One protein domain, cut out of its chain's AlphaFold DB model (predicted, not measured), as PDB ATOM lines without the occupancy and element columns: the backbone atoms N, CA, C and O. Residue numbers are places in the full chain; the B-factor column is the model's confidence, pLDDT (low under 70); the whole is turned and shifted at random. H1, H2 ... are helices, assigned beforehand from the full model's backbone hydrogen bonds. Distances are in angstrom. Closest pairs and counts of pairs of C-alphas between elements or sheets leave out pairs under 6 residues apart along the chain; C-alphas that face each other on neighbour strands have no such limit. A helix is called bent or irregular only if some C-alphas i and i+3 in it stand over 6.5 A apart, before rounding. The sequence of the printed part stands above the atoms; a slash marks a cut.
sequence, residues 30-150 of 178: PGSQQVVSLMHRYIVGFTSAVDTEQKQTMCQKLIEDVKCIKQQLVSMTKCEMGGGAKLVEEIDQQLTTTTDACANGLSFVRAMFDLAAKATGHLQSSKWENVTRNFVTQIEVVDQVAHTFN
ATOM      1  N   PRO A  30      71.700  26.191  55.907       66.75
ATOM      2  CA  PRO A  30      70.993  27.036  56.882       66.75
ATOM      3  C   PRO A  30      71.747  28.294  57.330       66.75
ATOM      4  O   PRO A  30      71.145  29.360  57.433       66.75
ATOM      5  N   GLY A  31      73.055  28.192  57.576       71.31
ATOM      6  CA  GLY A  31      73.881  29.318  58.019       71.31
ATOM      7  C   GLY A  31      73.947  30.434  56.978       71.31
ATOM      8  O   GLY A  31      73.791  31.604  57.315       71.31
ATOM      9  N   SER A  32      74.068  30.076  55.699       74.19
ATOM     10  CA  SER A  32      74.063  31.035  54.592       74.19
ATOM     11  C   SER A  32      72.730  31.783  54.517       74.19
ATOM     12  O   SER A  32      72.709  32.994  54.322       74.19
ATOM     13  N   GLN A  33      71.605  31.099  54.761       74.62
ATOM     14  CA  GLN A  33      70.278  31.736  54.803       74.62
ATOM     15  C   GLN A  33      70.169  32.740  55.954       74.62
ATOM     16  O   GLN A  33      69.624  33.831  55.790       74.62
ATOM     17  N   GLN A  34      70.698  32.378  57.125       77.50
ATOM     18  CA  GLN A  34      70.681  33.249  58.293       77.50
ATOM     19  C   GLN A  34      71.570  34.482  58.097       77.50
ATOM     20  O   GLN A  34      71.168  35.572  58.497       77.50
ATOM     21  N   VAL A  35      72.718  34.339  57.421       83.56
ATOM     22  CA  VAL A  35      73.568  35.473  57.019       83.56
ATOM     23  C   VAL A  35      72.817  36.409  56.076       83.56
ATOM     24  O   VAL A  35      72.777  37.610  56.330       83.56
ATOM     25  N   VAL A  36      72.166  35.880  55.035       84.94
ATOM     26  CA  VAL A  36      71.382  36.692  54.089       84.94
ATOM     27  C   VAL A  36      70.267  37.451  54.810       84.94
ATOM     28  O   VAL A  36      70.143  38.660  54.640       84.94
ATOM     29  N   SER A  37      69.494  36.779  55.667       83.56
ATOM     30  CA  SER A  37      68.416  37.417  56.437       83.56
ATOM     31  C   SER A  37      68.937  38.482  57.408       83.56
ATOM     32  O   SER A  37      68.358  39.565  57.524       83.56
ATOM     33  N   LEU A  38      70.045  38.203  58.101       87.19
ATOM     34  CA  LEU A  38      70.680  39.151  59.012       87.19
ATOM     35  C   LEU A  38      71.144  40.403  58.268       87.19
ATOM     36  O   LEU A  38      70.791  41.513  58.662       87.19
ATOM     37  N   MET A  39      71.899  40.221  57.185       90.25
ATOM     38  CA  MET A  39      72.460  41.336  56.432       90.25
ATOM     39  C   MET A  39      71.385  42.123  55.691       90.25
ATOM     40  O   MET A  39      71.519  43.335  55.567       90.25
ATOM     41  N   HIS A  40      70.290  41.484  55.263       87.38
ATOM     42  CA  HIS A  40      69.161  42.183  54.652       87.38
ATOM     43  C   HIS A  40      68.544  43.206  55.613       87.38
ATOM     44  O   HIS A  40      68.432  44.383  55.273       87.38
ATOM     45  N   ARG A  41      68.248  42.790  56.853       85.44
ATOM     46  CA  ARG A  41      67.740  43.693  57.904       85.44
ATOM     47  C   ARG A  41      68.715  44.824  58.232       85.44
ATOM     48  O   ARG A  41      68.299  45.888  58.682       85.44
ATOM     49  N   TYR A  42      70.006  44.595  58.011       85.50
ATOM     50  CA  TYR A  42      71.056  45.540  58.350       85.50
ATOM     51  C   TYR A  42      71.321  46.602  57.265       85.50
ATOM     52  O   TYR A  42      71.983  47.589  57.558       85.50
ATOM     53  N   ILE A  43      70.763  46.483  56.052       85.75
ATOM     54  CA  ILE A  43      70.954  47.470  54.964       85.75
ATOM     55  C   ILE A  43      70.566  48.892  55.411       85.75
ATOM     56  O   ILE A  43      71.349  49.835  55.282       85.75
ATOM     57  N   VAL A  44      69.354  49.049  55.957       78.88
ATOM     58  CA  VAL A  44      68.836  50.360  56.395       78.88
ATOM     59  C   VAL A  44      69.595  50.869  57.622       78.88
ATOM     60  O   VAL A  44      69.953  52.047  57.679       78.88
ATOM     61  N   GLY A  45      69.875  49.978  58.580       75.81
ATOM     62  CA  GLY A  45      70.635  50.300  59.790       75.81
ATOM     63  C   GLY A  45      72.040  50.803  59.469       75.81
ATOM     64  O   GLY A  45      72.411  51.887  59.910       75.81
ATOM     65  N   PHE A  46      72.772  50.087  58.611       79.81
ATOM     66  CA  PHE A  46      74.110  50.474  58.172       79.81
ATOM     67  C   PHE A  46      74.121  51.830  57.473       79.81
ATOM     68  O   PHE A  46      74.902  52.699  57.851       79.81
ATOM     69  N   THR A  47      73.226  52.033  56.497       79.94
ATOM     70  CA  THR A  47      73.123  53.307  55.766       79.94
ATOM     71  C   THR A  47      72.914  54.468  56.742       79.94
ATOM     72  O   THR A  47      73.604  55.477  56.660       79.94
ATOM     73  N   SER A  48      72.038  54.289  57.733       76.62
ATOM     74  CA  SER A  48      71.768  55.298  58.768       76.62
ATOM     75  C   SER A  48      72.948  55.512  59.730       76.62
ATOM     76  O   SER A  48      73.143  56.608  60.254       76.62
ATOM     77  N   ALA A  49      73.732  54.466  60.004       76.56
ATOM     78  CA  ALA A  49      74.901  54.538  60.876       76.56
ATOM     79  C   ALA A  49      76.054  55.328  60.235       76.56
ATOM     80  O   ALA A  49      76.774  56.039  60.944       76.56
ATOM     81  N   VAL A  50      76.203  55.230  58.909       82.56
ATOM     82  CA  VAL A  50      77.264  55.906  58.145       82.56
ATOM     83  C   VAL A  50      76.850  57.250  57.541       82.56
ATOM     84  O   VAL A  50      77.722  57.984  57.082       82.56
ATOM     85  N   ASP A  51      75.561  57.600  57.585       82.62
ATOM     86  CA  ASP A  51      75.021  58.902  57.166       82.62
ATOM     87  C   ASP A  51      75.320  59.997  58.206       82.62
ATOM     88  O   ASP A  51      74.476  60.470  58.968       82.62
ATOM     89  N   THR A  52      76.599  60.339  58.324       82.94
ATOM     90  CA  THR A  52      77.074  61.449  59.144       82.94
ATOM     91  C   THR A  52      78.393  61.968  58.594       82.94
ATOM     92  O   THR A  52      79.221  61.201  58.117       82.94
ATOM     93  N   GLU A  53      78.627  63.273  58.711       82.81
ATOM     94  CA  GLU A  53      79.895  63.900  58.314       82.81
ATOM     95  C   GLU A  53      81.005  63.710  59.368       82.81
ATOM     96  O   GLU A  53      82.167  64.046  59.135       82.81
ATOM     97  N   GLN A  54      80.677  63.163  60.545       90.44
ATOM     98  CA  GLN A  54      81.613  63.023  61.660       90.44
ATOM     99  C   GLN A  54      82.167  61.600  61.757       90.44
ATOM    100  O   GLN A  54      81.503  60.684  62.247       90.44
ATOM    101  N   LYS A  55      83.445  61.436  61.379       89.44
ATOM    102  CA  LYS A  55      84.170  60.151  61.422       89.44
ATOM    103  C   LYS A  55      84.023  59.430  62.765       89.44
ATOM    104  O   LYS A  55      83.759  58.235  62.792       89.44
ATOM    105  N   GLN A  56      84.191  60.147  63.878       91.94
ATOM    106  CA  GLN A  56      84.159  59.547  65.215       91.94
ATOM    107  C   GLN A  56      82.775  58.984  65.565       91.94
ATOM    108  O   GLN A  56      82.682  57.857  66.047       91.94
ATOM    109  N   THR A  57      81.708  59.730  65.273       90.19
ATOM    110  CA  THR A  57      80.324  59.296  65.502       90.19
ATOM    111  C   THR A  57      79.968  58.089  64.641       90.19
ATOM    112  O   THR A  57      79.387  57.136  65.154       90.19
ATOM    113  N   MET A  58      80.355  58.100  63.360       92.88
ATOM    114  CA  MET A  58      80.184  56.952  62.465       92.88
ATOM    115  C   MET A  58      80.896  55.717  63.023       92.88
ATOM    116  O   MET A  58      80.276  54.670  63.187       92.88
ATOM    117  N   CYS A  59      82.175  55.855  63.386       93.62
ATOM    118  CA  CYS A  59      82.970  54.751  63.912       93.62
ATOM    119  C   CYS A  59      82.378  54.167  65.199       93.62
ATOM    120  O   CYS A  59      82.374  52.950  65.368       93.62
ATOM    121  N   GLN A  60      81.858  55.003  66.101       92.31
ATOM    122  CA  GLN A  60      81.239  54.529  67.337       92.31
ATOM    123  C   GLN A  60      79.981  53.695  67.059       92.31
ATOM    124  O   GLN A  60      79.891  52.565  67.539       92.31
ATOM    125  N   LYS A  61      79.057  54.210  66.234       90.56
ATOM    126  CA  LYS A  61      77.838  53.484  65.840       90.56
ATOM    127  C   LYS A  61      78.171  52.171  65.134       90.56
ATOM    128  O   LYS A  61      77.661  51.120  65.500       90.56
ATOM    129  N   LEU A  62      79.108  52.217  64.187       91.38
ATOM    130  CA  LEU A  62      79.568  51.042  63.455       91.38
ATOM    131  C   LEU A  62      80.107  49.947  64.384       91.38
ATOM    132  O   LEU A  62      79.819  48.772  64.180       91.38
ATOM    133  N   ILE A  63      80.915  50.309  65.383       91.31
ATOM    134  CA  ILE A  63      81.478  49.340  66.331       91.31
ATOM    135  C   ILE A  63      80.363  48.684  67.159       91.31
ATOM    136  O   ILE A  63      80.397  47.470  67.384       91.31
ATOM    137  N   GLU A  64      79.373  49.465  67.593       89.31
ATOM    138  CA  GLU A  64      78.196  48.958  68.308       89.31
ATOM    139  C   GLU A  64      77.386  47.995  67.433       89.31
ATOM    140  O   GLU A  64      77.052  46.888  67.869       89.31
ATOM    141  N   ASP A  65      77.160  48.353  66.172       88.56
ATOM    142  CA  ASP A  65      76.435  47.511  65.234       88.56
ATOM    143  C   ASP A  65      77.192  46.218  64.896       88.56
ATOM    144  O   ASP A  65      76.611  45.130  64.912       88.56
ATOM    145  N   VAL A  66      78.506  46.291  64.654       91.38
ATOM    146  CA  VAL A  66      79.355  45.112  64.410       91.38
ATOM    147  C   VAL A  66      79.306  44.164  65.600       91.38
ATOM    148  O   VAL A  66      79.200  42.949  65.419       91.38
ATOM    149  N   LYS A  67      79.324  44.694  66.826       90.62
ATOM    150  CA  LYS A  67      79.151  43.882  68.032       90.62
ATOM    151  C   LYS A  67      77.793  43.173  68.034       90.62
ATOM    152  O   LYS A  67      77.748  41.974  68.315       90.62
ATOM    153  N   CYS A  68      76.716  43.867  67.670       88.94
ATOM    154  CA  CYS A  68      75.376  43.281  67.568       88.94
ATOM    155  C   CYS A  68      75.292  42.193  66.484       88.94
ATOM    156  O   CYS A  68      74.710  41.132  66.719       88.94
ATOM    157  N   ILE A  69      75.902  42.418  65.315       88.56
ATOM    158  CA  ILE A  69      75.978  41.434  64.224       88.56
ATOM    159  C   ILE A  69      76.717  40.185  64.695       88.56
ATOM    160  O   ILE A  69      76.188  39.081  64.570       88.56
ATOM    161  N   LYS A  70      77.906  40.342  65.291       90.75
ATOM    162  CA  LYS A  70      78.701  39.221  65.812       90.75
ATOM    163  C   LYS A  70      77.929  38.418  66.857       90.75
ATOM    164  O   LYS A  70      77.925  37.193  66.796       90.75
ATOM    165  N   GLN A  71      77.222  39.080  67.771       87.75
ATOM    166  CA  GLN A  71      76.379  38.406  68.765       87.75
ATOM    167  C   GLN A  71      75.244  37.602  68.118       87.75
ATOM    168  O   GLN A  71      75.018  36.450  68.492       87.75
ATOM    169  N   GLN A  72      74.563  38.169  67.117       86.12
ATOM    170  CA  GLN A  72      73.523  37.448  66.382       86.12
ATOM    171  C   GLN A  72      74.103  36.246  65.631       86.12
ATOM    172  O   GLN A  72      73.526  35.165  65.706       86.12
ATOM    173  N   LEU A  73      75.260  36.390  64.979       84.12
ATOM    174  CA  LEU A  73      75.945  35.291  64.289       84.12
ATOM    175  C   LEU A  73      76.354  34.174  65.255       84.12
ATOM    176  O   LEU A  73      76.093  33.006  64.986       84.12
ATOM    177  N   VAL A  74      76.937  34.503  66.407       82.62
ATOM    178  CA  VAL A  74      77.326  33.502  67.418       82.62
ATOM    179  C   VAL A  74      76.110  32.730  67.948       82.62
ATOM    180  O   VAL A  74      76.220  31.546  68.258       82.62
ATOM    181  N   SER A  75      74.930  33.358  67.992       79.56
ATOM    182  CA  SER A  75      73.677  32.689  68.370       79.56
ATOM    183  C   SER A  75      73.143  31.707  67.308       79.56
ATOM    184  O   SER A  75      72.236  30.919  67.586       79.56
ATOM    185  N   MET A  76      73.706  31.709  66.093       74.88
ATOM    186  CA  MET A  76      73.311  30.822  64.995       74.88
ATOM    187  C   MET A  76      73.978  29.447  65.132       74.88
ATOM    188  O   MET A  76      75.021  29.167  64.542       74.88
ATOM    189  N   THR A  77      73.346  28.563  65.904       65.88
ATOM    190  CA  THR A  77      73.864  27.225  66.249       65.88
ATOM    191  C   THR A  77      73.479  26.112  65.266       65.88
ATOM    192  O   THR A  77      73.859  24.962  65.459       65.88
ATOM    193  N   LYS A  78      72.738  26.416  64.191       62.94
ATOM    194  CA  LYS A  78      72.149  25.409  63.282       62.94
ATOM    195  C   LYS A  78      73.134  24.734  62.305       62.94
ATOM    196  O   LYS A  78      72.687  24.009  61.421       62.94
ATOM    197  N   CYS A  79      74.443  24.950  62.433       64.19
ATOM    198  CA  CYS A  79      75.460  24.283  61.612       64.19
ATOM    199  C   CYS A  79      76.423  23.482  62.498       64.19
ATOM    200  O   CYS A  79      77.039  24.053  63.396       64.19
ATOM    201  N   GLU A  80      76.628  22.197  62.191       54.00
ATOM    202  CA  GLU A  80      77.498  21.286  62.962       54.00
ATOM    203  C   GLU A  80      78.975  21.725  63.027       54.00
ATOM    204  O   GLU A  80      79.677  21.379  63.971       54.00
ATOM    205  N   MET A  81      79.456  22.537  62.078       54.66
ATOM    206  CA  MET A  81      80.845  23.025  62.040       54.66
ATOM    207  C   MET A  81      81.034  24.416  62.673       54.66
ATOM    208  O   MET A  81      81.723  25.259  62.110       54.66
ATOM    209  N   GLY A  82      80.408  24.686  63.821       55.62
ATOM    210  CA  GLY A  82      80.621  25.928  64.589       55.62
ATOM    211  C   GLY A  82      79.839  27.162  64.110       55.62
ATOM    212  O   GLY A  82      79.968  28.233  64.704       55.62
ATOM    213  N   GLY A  83      78.997  27.015  63.081       72.25
ATOM    214  CA  GLY A  83      78.000  28.012  62.666       72.25
ATOM    215  C   GLY A  83      78.527  29.432  62.486       72.25
ATOM    216  O   GLY A  83      79.609  29.647  61.938       72.25
ATOM    217  N   GLY A  84      77.736  30.414  62.923       77.81
ATOM    218  CA  GLY A  84      78.114  31.820  62.800       77.81
ATOM    219  C   GLY A  84      79.269  32.229  63.722       77.81
ATOM    220  O   GLY A  84      79.967  33.185  63.406       77.81
ATOM    221  N   ALA A  85      79.539  31.492  64.807       80.75
ATOM    222  CA  ALA A  85      80.692  31.756  65.670       80.75
ATOM    223  C   ALA A  85      82.021  31.480  64.950       80.75
ATOM    224  O   ALA A  85      82.909  32.330  64.961       80.75
ATOM    225  N   LYS A  86      82.124  30.337  64.257       80.94
ATOM    226  CA  LYS A  86      83.307  29.999  63.453       80.94
ATOM    227  C   LYS A  86      83.505  30.976  62.292       80.94
ATOM    228  O   LYS A  86      84.627  31.387  62.025       80.94
ATOM    229  N   LEU A  87      82.415  31.403  61.652       84.19
ATOM    230  CA  LEU A  87      82.467  32.424  60.604       84.19
ATOM    231  C   LEU A  87      83.064  33.743  61.120       84.19
ATOM    232  O   LEU A  87      83.932  34.319  60.469       84.19
ATOM    233  N   VAL A  88      82.606  34.221  62.284       87.88
ATOM    234  CA  VAL A  88      83.146  35.438  62.910       87.88
ATOM    235  C   VAL A  88      84.637  35.275  63.193       87.88
ATOM    236  O   VAL A  88      85.408  36.170  62.858       87.88
ATOM    237  N   GLU A  89      85.040  34.136  63.755       87.69
ATOM    238  CA  GLU A  89      86.440  33.839  64.062       87.69
ATOM    239  C   GLU A  89      87.323  33.840  62.804       87.69
ATOM    240  O   GLU A  89      88.359  34.501  62.785       87.69
ATOM    241  N   GLU A  90      86.914  33.160  61.732       87.56
ATOM    242  CA  GLU A  90      87.690  33.060  60.487       87.56
ATOM    243  C   GLU A  90      87.788  34.404  59.735       87.56
ATOM    244  O   GLU A  90      88.814  34.707  59.113       87.56
ATOM    245  N   ILE A  91      86.741  35.237  59.792       89.75
ATOM    246  CA  ILE A  91      86.808  36.612  59.277       89.75
ATOM    247  C   ILE A  91      87.784  37.424  60.135       89.75
ATOM    248  O   ILE A  91      88.721  38.011  59.595       89.75
ATOM    249  N   ASP A  92      87.612  37.426  61.459       90.31
ATOM    250  CA  ASP A  92      88.455  38.199  62.377       90.31
ATOM    251  C   ASP A  92      89.938  37.816  62.257       90.31
ATOM    252  O   ASP A  92      90.794  38.697  62.246       90.31
ATOM    253  N   GLN A  93      90.250  36.529  62.074       89.19
ATOM    254  CA  GLN A  93      91.616  36.041  61.852       89.19
ATOM    255  C   GLN A  93      92.274  36.654  60.607       89.19
ATOM    256  O   GLN A  93      93.441  37.045  60.661       89.19
ATOM    257  N   GLN A  94      91.544  36.804  59.499       90.25
ATOM    258  CA  GLN A  94      92.069  37.480  58.304       90.25
ATOM    259  C   GLN A  94      92.152  39.001  58.456       90.25
ATOM    260  O   GLN A  94      92.939  39.645  57.761       90.25
ATOM    261  N   LEU A  95      91.346  39.588  59.343       89.25
ATOM    262  CA  LEU A  95      91.331  41.028  59.602       89.25
ATOM    263  C   LEU A  95      92.394  41.484  60.616       89.25
ATOM    264  O   LEU A  95      92.599  42.688  60.768       89.25
ATOM    265  N   THR A  96      93.132  40.557  61.240       75.19
ATOM    266  CA  THR A  96      94.181  40.812  62.258       75.19
ATOM    267  C   THR A  96      95.267  41.821  61.861       75.19
ATOM    268  O   THR A  96      96.040  42.265  62.706       75.19
ATOM    269  N   THR A  97      95.332  42.228  60.594       67.44
ATOM    270  CA  THR A  97      96.302  43.191  60.067       67.44
ATOM    271  C   THR A  97      96.068  44.644  60.492       67.44
ATOM    272  O   THR A  97      96.950  45.471  60.275       67.44
ATOM    273  N   THR A  98      94.908  44.996  61.057       68.25
ATOM    274  CA  THR A  98      94.611  46.371  61.507       68.25
ATOM    275  C   THR A  98      94.331  46.427  63.009       68.25
ATOM    276  O   THR A  98      93.587  45.611  63.546       68.25
ATOM    277  N   THR A  99      94.903  47.413  63.705       78.94
ATOM    278  CA  THR A  99      94.602  47.715  65.119       78.94
ATOM    279  C   THR A  99      93.510  48.777  65.278       78.94
ATOM    280  O   THR A  99      93.035  49.014  66.385       78.94
ATOM    281  N   ASP A 100      93.106  49.433  64.187       90.25
ATOM    282  CA  ASP A 100      92.019  50.409  64.182       90.25
ATOM    283  C   ASP A 100      90.674  49.664  64.220       90.25
ATOM    284  O   ASP A 100      90.341  48.889  63.317       90.25
ATOM    285  N   ALA A 101      89.910  49.879  65.294       91.44
ATOM    286  CA  ALA A 101      88.619  49.234  65.516       91.44
ATOM    287  C   ALA A 101      87.562  49.634  64.473       91.44
ATOM    288  O   ALA A 101      86.727  48.812  64.101       91.44
ATOM    289  N   CYS A 102      87.612  50.867  63.966       93.75
ATOM    290  CA  CYS A 102      86.704  51.352  62.933       93.75
ATOM    291  C   CYS A 102      87.047  50.748  61.569       93.75
ATOM    292  O   CYS A 102      86.163  50.257  60.866       93.75
ATOM    293  N   ALA A 103      88.337  50.696  61.224       94.31
ATOM    294  CA  ALA A 103      88.800  50.018  60.016       94.31
ATOM    295  C   ALA A 103      88.453  48.523  60.034       94.31
ATOM    296  O   ALA A 103      87.956  47.991  59.039       94.31
ATOM    297  N   ASN A 104      88.656  47.852  61.173       94.12
ATOM    298  CA  ASN A 104      88.223  46.469  61.376       94.12
ATOM    299  C   ASN A 104      86.714  46.314  61.208       94.12
ATOM    300  O   ASN A 104      86.271  45.419  60.495       94.12
ATOM    301  N   GLY A 105      85.928  47.195  61.834       93.69
ATOM    302  CA  GLY A 105      84.472  47.174  61.746       93.69
ATOM    303  C   GLY A 105      83.976  47.293  60.306       93.69
ATOM    304  O   GLY A 105      83.173  46.471  59.869       93.69
ATOM    305  N   LEU A 106      84.511  48.248  59.535       94.69
ATOM    306  CA  LEU A 106      84.158  48.411  58.121       94.69
ATOM    307  C   LEU A 106      84.590  47.193  57.298       94.69
ATOM    308  O   LEU A 106      83.813  46.703  56.482       94.69
ATOM    309  N   SER A 107      85.795  46.667  57.537       95.50
ATOM    310  CA  SER A 107      86.295  45.471  56.843       95.50
ATOM    311  C   SER A 107      85.408  44.250  57.111       95.50
ATOM    312  O   SER A 107      85.080  43.503  56.189       95.50
ATOM    313  N   PHE A 108      84.956  44.083  58.357       94.69
ATOM    314  CA  PHE A 108      84.042  43.019  58.762       94.69
ATOM    315  C   PHE A 108      82.670  43.161  58.091       94.69
ATOM    316  O   PHE A 108      82.182  42.209  57.487       94.69
ATOM    317  N   VAL A 109      82.055  44.349  58.139       94.69
ATOM    318  CA  VAL A 109      80.754  44.599  57.490       94.69
ATOM    319  C   VAL A 109      80.838  44.363  55.984       94.69
ATOM    320  O   VAL A 109      79.967  43.704  55.415       94.69
ATOM    321  N   ARG A 110      81.918  44.828  55.343       95.50
ATOM    322  CA  ARG A 110      82.172  44.580  53.922       95.50
ATOM    323  C   ARG A 110      82.218  43.085  53.608       95.50
ATOM    324  O   ARG A 110      81.574  42.646  52.660       95.50
ATOM    325  N   ALA A 111      82.959  42.313  54.403       94.00
ATOM    326  CA  ALA A 111      83.064  40.866  54.242       94.00
ATOM    327  C   ALA A 111      81.710  40.162  54.417       94.00
ATOM    328  O   ALA A 111      81.390  39.244  53.667       94.00
ATOM    329  N   MET A 112      80.885  40.619  55.360       93.06
ATOM    330  CA  MET A 112      79.547  40.068  55.573       93.06
ATOM    331  C   MET A 112      78.587  40.370  54.414       93.06
ATOM    332  O   MET A 112      77.807  39.493  54.039       93.06
ATOM    333  N   PHE A 113      78.643  41.566  53.819       94.19
ATOM    334  CA  PHE A 113      77.866  41.869  52.611       94.19
ATOM    335  C   PHE A 113      78.351  41.074  51.392       94.19
ATOM    336  O   PHE A 113      77.520  40.569  50.642       94.19
ATOM    337  N   ASP A 114      79.665  40.896  51.225       92.38
ATOM    338  CA  ASP A 114      80.227  40.039  50.171       92.38
ATOM    339  C   ASP A 114      79.779  38.579  50.333       92.38
ATOM    340  O   ASP A 114      79.319  37.950  49.378       92.38
ATOM    341  N   LEU A 115      79.803  38.056  51.561       88.69
ATOM    342  CA  LEU A 115      79.293  36.723  51.862       88.69
ATOM    343  C   LEU A 115      77.797  36.587  51.547       88.69
ATOM    344  O   LEU A 115      77.386  35.602  50.934       88.69
ATOM    345  N   ALA A 116      76.985  37.573  51.936       88.44
ATOM    346  CA  ALA A 116      75.554  37.583  51.650       88.44
ATOM    347  C   ALA A 116      75.277  37.640  50.136       88.44
ATOM    348  O   ALA A 116      74.432  36.892  49.647       88.44
ATOM    349  N   ALA A 117      76.032  38.449  49.385       89.00
ATOM    350  CA  ALA A 117      75.938  38.524  47.929       89.00
ATOM    351  C   ALA A 117      76.319  37.195  47.255       89.00
ATOM    352  O   ALA A 117      75.612  36.731  46.361       89.00
ATOM    353  N   LYS A 118      77.395  36.537  47.706       84.94
ATOM    354  CA  LYS A 118      77.784  35.201  47.218       84.94
ATOM    355  C   LYS A 118      76.718  34.149  47.533       84.94
ATOM    356  O   LYS A 118      76.425  33.309  46.688       84.94
ATOM    357  N   ALA A 119      76.103  34.215  48.715       81.62
ATOM    358  CA  ALA A 119      75.039  33.298  49.122       81.62
ATOM    359  C   ALA A 119      73.762  33.441  48.282       81.62
ATOM    360  O   ALA A 119      73.089  32.444  48.029       81.62
ATOM    361  N   THR A 120      73.428  34.647  47.816       80.06
ATOM    362  CA  THR A 120      72.255  34.863  46.954       80.06
ATOM    363  C   THR A 120      72.559  34.756  45.462       80.06
ATOM    364  O   THR A 120      71.655  34.453  44.687       80.06
ATOM    365  N   GLY A 121      73.813  34.950  45.042       74.19
ATOM    366  CA  GLY A 121      74.211  35.016  43.630       74.19
ATOM    367  C   GLY A 121      74.008  33.727  42.825       74.19
ATOM    368  O   GLY A 121      73.976  33.768  41.598       74.19
ATOM    369  N   HIS A 122      73.827  32.586  43.492       69.25
ATOM    370  CA  HIS A 122      73.534  31.307  42.838       69.25
ATOM    371  C   HIS A 122      72.027  31.038  42.651       69.25
ATOM    372  O   HIS A 122      71.658  30.021  42.066       69.25
ATOM    373  N   LEU A 123      71.144  31.924  43.130       68.62
ATOM    374  CA  LEU A 123      69.695  31.728  43.097       68.62
ATOM    375  C   LEU A 123      69.077  32.319  41.826       68.62
ATOM    376  O   LEU A 123      69.095  33.526  41.601       68.62
ATOM    377  N   GLN A 124      68.475  31.457  41.005       62.31
ATOM    378  CA  GLN A 124      67.845  31.843  39.741       62.31
ATOM    379  C   GLN A 124      66.447  32.446  39.980       62.31
ATOM    380  O   GLN A 124      65.435  31.757  39.862       62.31
ATOM    381  N   SER A 125      66.368  33.730  40.354       73.06
ATOM    382  CA  SER A 125      65.134  34.528  40.259       73.06
ATOM    383  C   SER A 125      65.407  36.038  40.276       73.06
ATOM    384  O   SER A 125      66.295  36.509  40.985       73.06
ATOM    385  N   SER A 126      64.574  36.821  39.581       71.19
ATOM    386  CA  SER A 126      64.678  38.292  39.547       71.19
ATOM    387  C   SER A 126      64.527  38.957  40.922       71.19
ATOM    388  O   SER A 126      65.059  40.040  41.169       71.19
ATOM    389  N   LYS A 127      63.830  38.304  41.862       74.62
ATOM    390  CA  LYS A 127      63.736  38.767  43.253       74.62
ATOM    391  C   LYS A 127      65.078  38.622  43.978       74.62
ATOM    392  O   LYS A 127      65.498  39.547  44.671       74.62
ATOM    393  N   TRP A 128      65.758  37.489  43.798       80.12
ATOM    394  CA  TRP A 128      67.080  37.245  44.381       80.12
ATOM    395  C   TRP A 128      68.169  38.093  43.727       80.12
ATOM    396  O   TRP A 128      69.072  38.552  44.424       80.12
ATOM    397  N   GLU A 129      68.047  38.392  42.432       83.19
ATOM    398  CA  GLU A 129      68.907  39.370  41.758       83.19
ATOM    399  C   GLU A 129      68.833  40.739  42.440       83.19
ATOM    400  O   GLU A 129      69.864  41.362  42.690       83.19
ATOM    401  N   ASN A 130      67.633  41.200  42.810       86.50
ATOM    402  CA  ASN A 130      67.487  42.480  43.494       86.50
ATOM    403  C   ASN A 130      68.138  42.485  44.885       86.50
ATOM    404  O   ASN A 130      68.862  43.418  45.220       86.50
ATOM    405  N   VAL A 131      67.927  41.425  45.670       86.62
ATOM    406  CA  VAL A 131      68.563  41.271  46.990       86.62
ATOM    407  C   VAL A 131      70.088  41.222  46.861       86.62
ATOM    408  O   VAL A 131      70.788  41.917  47.595       86.62
ATOM    409  N   THR A 132      70.601  40.467  45.887       88.88
ATOM    410  CA  THR A 132      72.040  40.382  45.597       88.88
ATOM    411  C   THR A 132      72.608  41.757  45.257       88.88
ATOM    412  O   THR A 132      73.617  42.160  45.831       88.88
ATOM    413  N   ARG A 133      71.938  42.513  44.373       90.06
ATOM    414  CA  ARG A 133      72.353  43.879  44.028       90.06
ATOM    415  C   ARG A 133      72.364  44.795  45.240       90.06
ATOM    416  O   ARG A 133      73.325  45.533  45.392       90.06
ATOM    417  N   ASN A 134      71.373  44.709  46.127       91.38
ATOM    418  CA  ASN A 134      71.369  45.518  47.342       91.38
ATOM    419  C   ASN A 134      72.607  45.247  48.208       91.38
ATOM    420  O   ASN A 134      73.220  46.197  48.684       91.38
ATOM    421  N   PHE A 135      73.019  43.985  48.378       93.25
ATOM    422  CA  PHE A 135      74.258  43.671  49.101       93.25
ATOM    423  C   PHE A 135      75.498  44.214  48.394       93.25
ATOM    424  O   PHE A 135      76.345  44.813  49.050       93.25
ATOM    425  N   VAL A 136      75.582  44.071  47.068       93.44
ATOM    426  CA  VAL A 136      76.685  44.640  46.275       93.44
ATOM    427  C   VAL A 136      76.744  46.163  46.423       93.44
ATOM    428  O   VAL A 136      77.810  46.706  46.692       93.44
ATOM    429  N   THR A 137      75.605  46.854  46.364       93.94
ATOM    430  CA  THR A 137      75.529  48.299  46.616       93.94
ATOM    431  C   THR A 137      76.022  48.651  48.018       93.94
ATOM    432  O   THR A 137      76.729  49.637  48.186       93.94
ATOM    433  N   GLN A 138      75.722  47.849  49.045       94.25
ATOM    434  CA  GLN A 138      76.256  48.116  50.384       94.25
ATOM    435  C   GLN A 138      77.780  47.927  50.473       94.25
ATOM    436  O   GLN A 138      78.429  48.651  51.225       94.25
ATOM    437  N   ILE A 139      78.381  47.028  49.683       94.75
ATOM    438  CA  ILE A 139      79.849  46.926  49.564       94.75
ATOM    439  C   ILE A 139      80.426  48.234  49.003       94.75
ATOM    440  O   ILE A 139      81.424  48.733  49.522       94.75
ATOM    441  N   GLU A 140      79.784  48.813  47.987       94.50
ATOM    442  CA  GLU A 140      80.178  50.105  47.408       94.50
ATOM    443  C   GLU A 140      80.028  51.250  48.420       94.50
ATOM    444  O   GLU A 140      80.921  52.088  48.530       94.50
ATOM    445  N   VAL A 141      78.951  51.257  49.217       94.00
ATOM    446  CA  VAL A 141      78.761  52.235  50.305       94.00
ATOM    447  C   VAL A 141      79.882  52.125  51.339       94.00
ATOM    448  O   VAL A 141      80.458  53.146  51.712       94.00
ATOM    449  N   VAL A 142      80.245  50.912  51.778       95.12
ATOM    450  CA  VAL A 142      81.377  50.712  52.703       95.12
ATOM    451  C   VAL A 142      82.675  51.261  52.102       95.12
ATOM    452  O   VAL A 142      83.410  51.986  52.776       95.12
ATOM    453  N   ASP A 143      82.950  50.939  50.836       95.00
ATOM    454  CA  ASP A 143      84.150  51.388  50.130       95.00
ATOM    455  C   ASP A 143      84.197  52.923  50.003       95.00
ATOM    456  O   ASP A 143      85.255  53.524  50.214       95.00
ATOM    457  N   GLN A 144      83.057  53.563  49.728       94.38
ATOM    458  CA  GLN A 144      82.937  55.017  49.652       94.38
ATOM    459  C   GLN A 144      83.134  55.681  51.018       94.38
ATOM    460  O   GLN A 144      83.870  56.658  51.115       94.38
ATOM    461  N   VAL A 145      82.524  55.155  52.083       93.25
ATOM    462  CA  VAL A 145      82.690  55.672  53.455       93.25
ATOM    463  C   VAL A 145      84.151  55.578  53.888       93.25
ATOM    464  O   VAL A 145      84.712  56.547  54.410       93.25
ATOM    465  N   ALA A 146      84.795  54.437  53.630       94.25
ATOM    466  CA  ALA A 146      86.213  54.251  53.908       94.25
ATOM    467  C   ALA A 146      87.072  55.274  53.149       94.25
ATOM    468  O   ALA A 146      87.970  55.876  53.740       94.25
ATOM    469  N   HIS A 147      86.765  55.528  51.874       94.62
ATOM    470  CA  HIS A 147      87.450  56.542  51.076       94.62
ATOM    471  C   HIS A 147      87.245  57.961  51.630       94.62
ATOM    472  O   HIS A 147      88.226  58.650  51.907       94.62
ATOM    473  N   THR A 148      85.994  58.371  51.864       93.88
ATOM    474  CA  THR A 148      85.626  59.701  52.379       93.88
ATOM    475  C   THR A 148      86.346  60.031  53.689       93.88
ATOM    476  O   THR A 148      86.835  61.143  53.869       93.88
ATOM    477  N   PHE A 149      86.461  59.061  54.600       93.88
ATOM    478  CA  PHE A 149      87.101  59.257  55.904       93.88
ATOM    479  C   PHE A 149      88.576  58.850  55.963       93.88
ATOM    480  O   PHE A 149      89.164  58.838  57.056       93.88
ATOM    481  N   ASN A 150      89.172  58.515  54.813       94.44
ATOM    482  CA  ASN A 150      90.544  58.029  54.691       94.44
ATOM    483  C   ASN A 150      90.847  56.891  55.689       94.44
ATOM    484  O   ASN A 150      91.778  56.963  56.496       94.44
TER     485      ASN A 150
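This is residues 30 to 150 of the 178 residues of the protein "Putative effector protein" of Heterodera avenae (UniProt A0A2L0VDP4). Two helical hairpins, H1 with H2 and H4 with H5, make two layers that cross each other, H4 standing at 48 degrees to H1 and at 50 degrees to H2, with H4 in the middle of the whole. The fifth helix, H3, lies slantwise over one side of this pair of layers, bridging H2 and H4 well away from H5. The printed part has 121 residues, with five named helices in the order H1, H2, H3, H4, H5 and no named strand; the class is all helix. It is compact and rounded, with a radius of gyration of the C-alphas of 14.2 A and spans of 38 by 32 by 21 A.

Begin with H1, residues 30 to 50, and go on to H2, residues 55 to 74: they form a hairpin, at a shallow tilt of 16 degrees, and the closest C-alphas, of Val 50 and Met 58, are 5.3 A apart. Next comes H3, residues 83 to 95, which forms a hairpin with H2 at a steep tilt of 39 degrees; the closest C-alphas, of Val 74 and Ala 85, are 4.2 A apart. Then look at H4, residues 101 to 120, the hub, which touches the other four helices. It touches H1 with residues 112 to 120 alone, at a steep tilt of 48 degrees, the closest C-alphas being those of Val 36 and Ala 116 at 4.9 A. It touches H2 with residues 101 to 109 alone, at a steep tilt of 50 degrees, and the closest C-alphas, of Cys 59 and Cys 102, are 5.1 A apart. H3 touches it with residues 91 to 95 alone, closest at the C-alphas of Leu 95 and Asn 104, 6.5 A apart. Last is H5, residues 126 to 148, in a hairpin with H4 at a shallow tilt of 18 degrees; the closest C-alphas, of Ala 117 and Thr 132, are 4.9 A apart. H5 also touches H1, at a steep tilt of 46 degrees, with the C-alphas of Ile 43 and Gln 138 closest at 7.0 A. H5 is apart from H2 and from H3. Every O i to N i+4 pair is within hydrogen-bond range in H2, H3, H4 and H5, and 15 of 17 are in H1.

Find C-alpha 30 at (70.993, 27.036, 56.882); from there H1 runs 29.6 A to C-alpha 50. It is irregular, but only just, with C-alphas 41 and 44 6.9 A apart, and has a kink of 46 degrees near residue 44. H2 measures 28.2 A, H3 18.9 A and H4 28.6 A, from C-alpha 101 at (88.619, 49.234, 65.516) to C-alpha 120. H5 runs 32.6 A and ends at C-alpha 148, (85.626, 59.701, 52.379).

The two C-alphas farthest apart, those of Glu 53 and Glu 80, are 42.9 A from each other. The printed part has no cut and no long link; the link from H2 to H3 is short and the other three are tight. The mean pLDDT of the printed part is 84.7, and you will find values under 70 at residue 30, residues 77 to 82, 97 to 98 and 122 to 124.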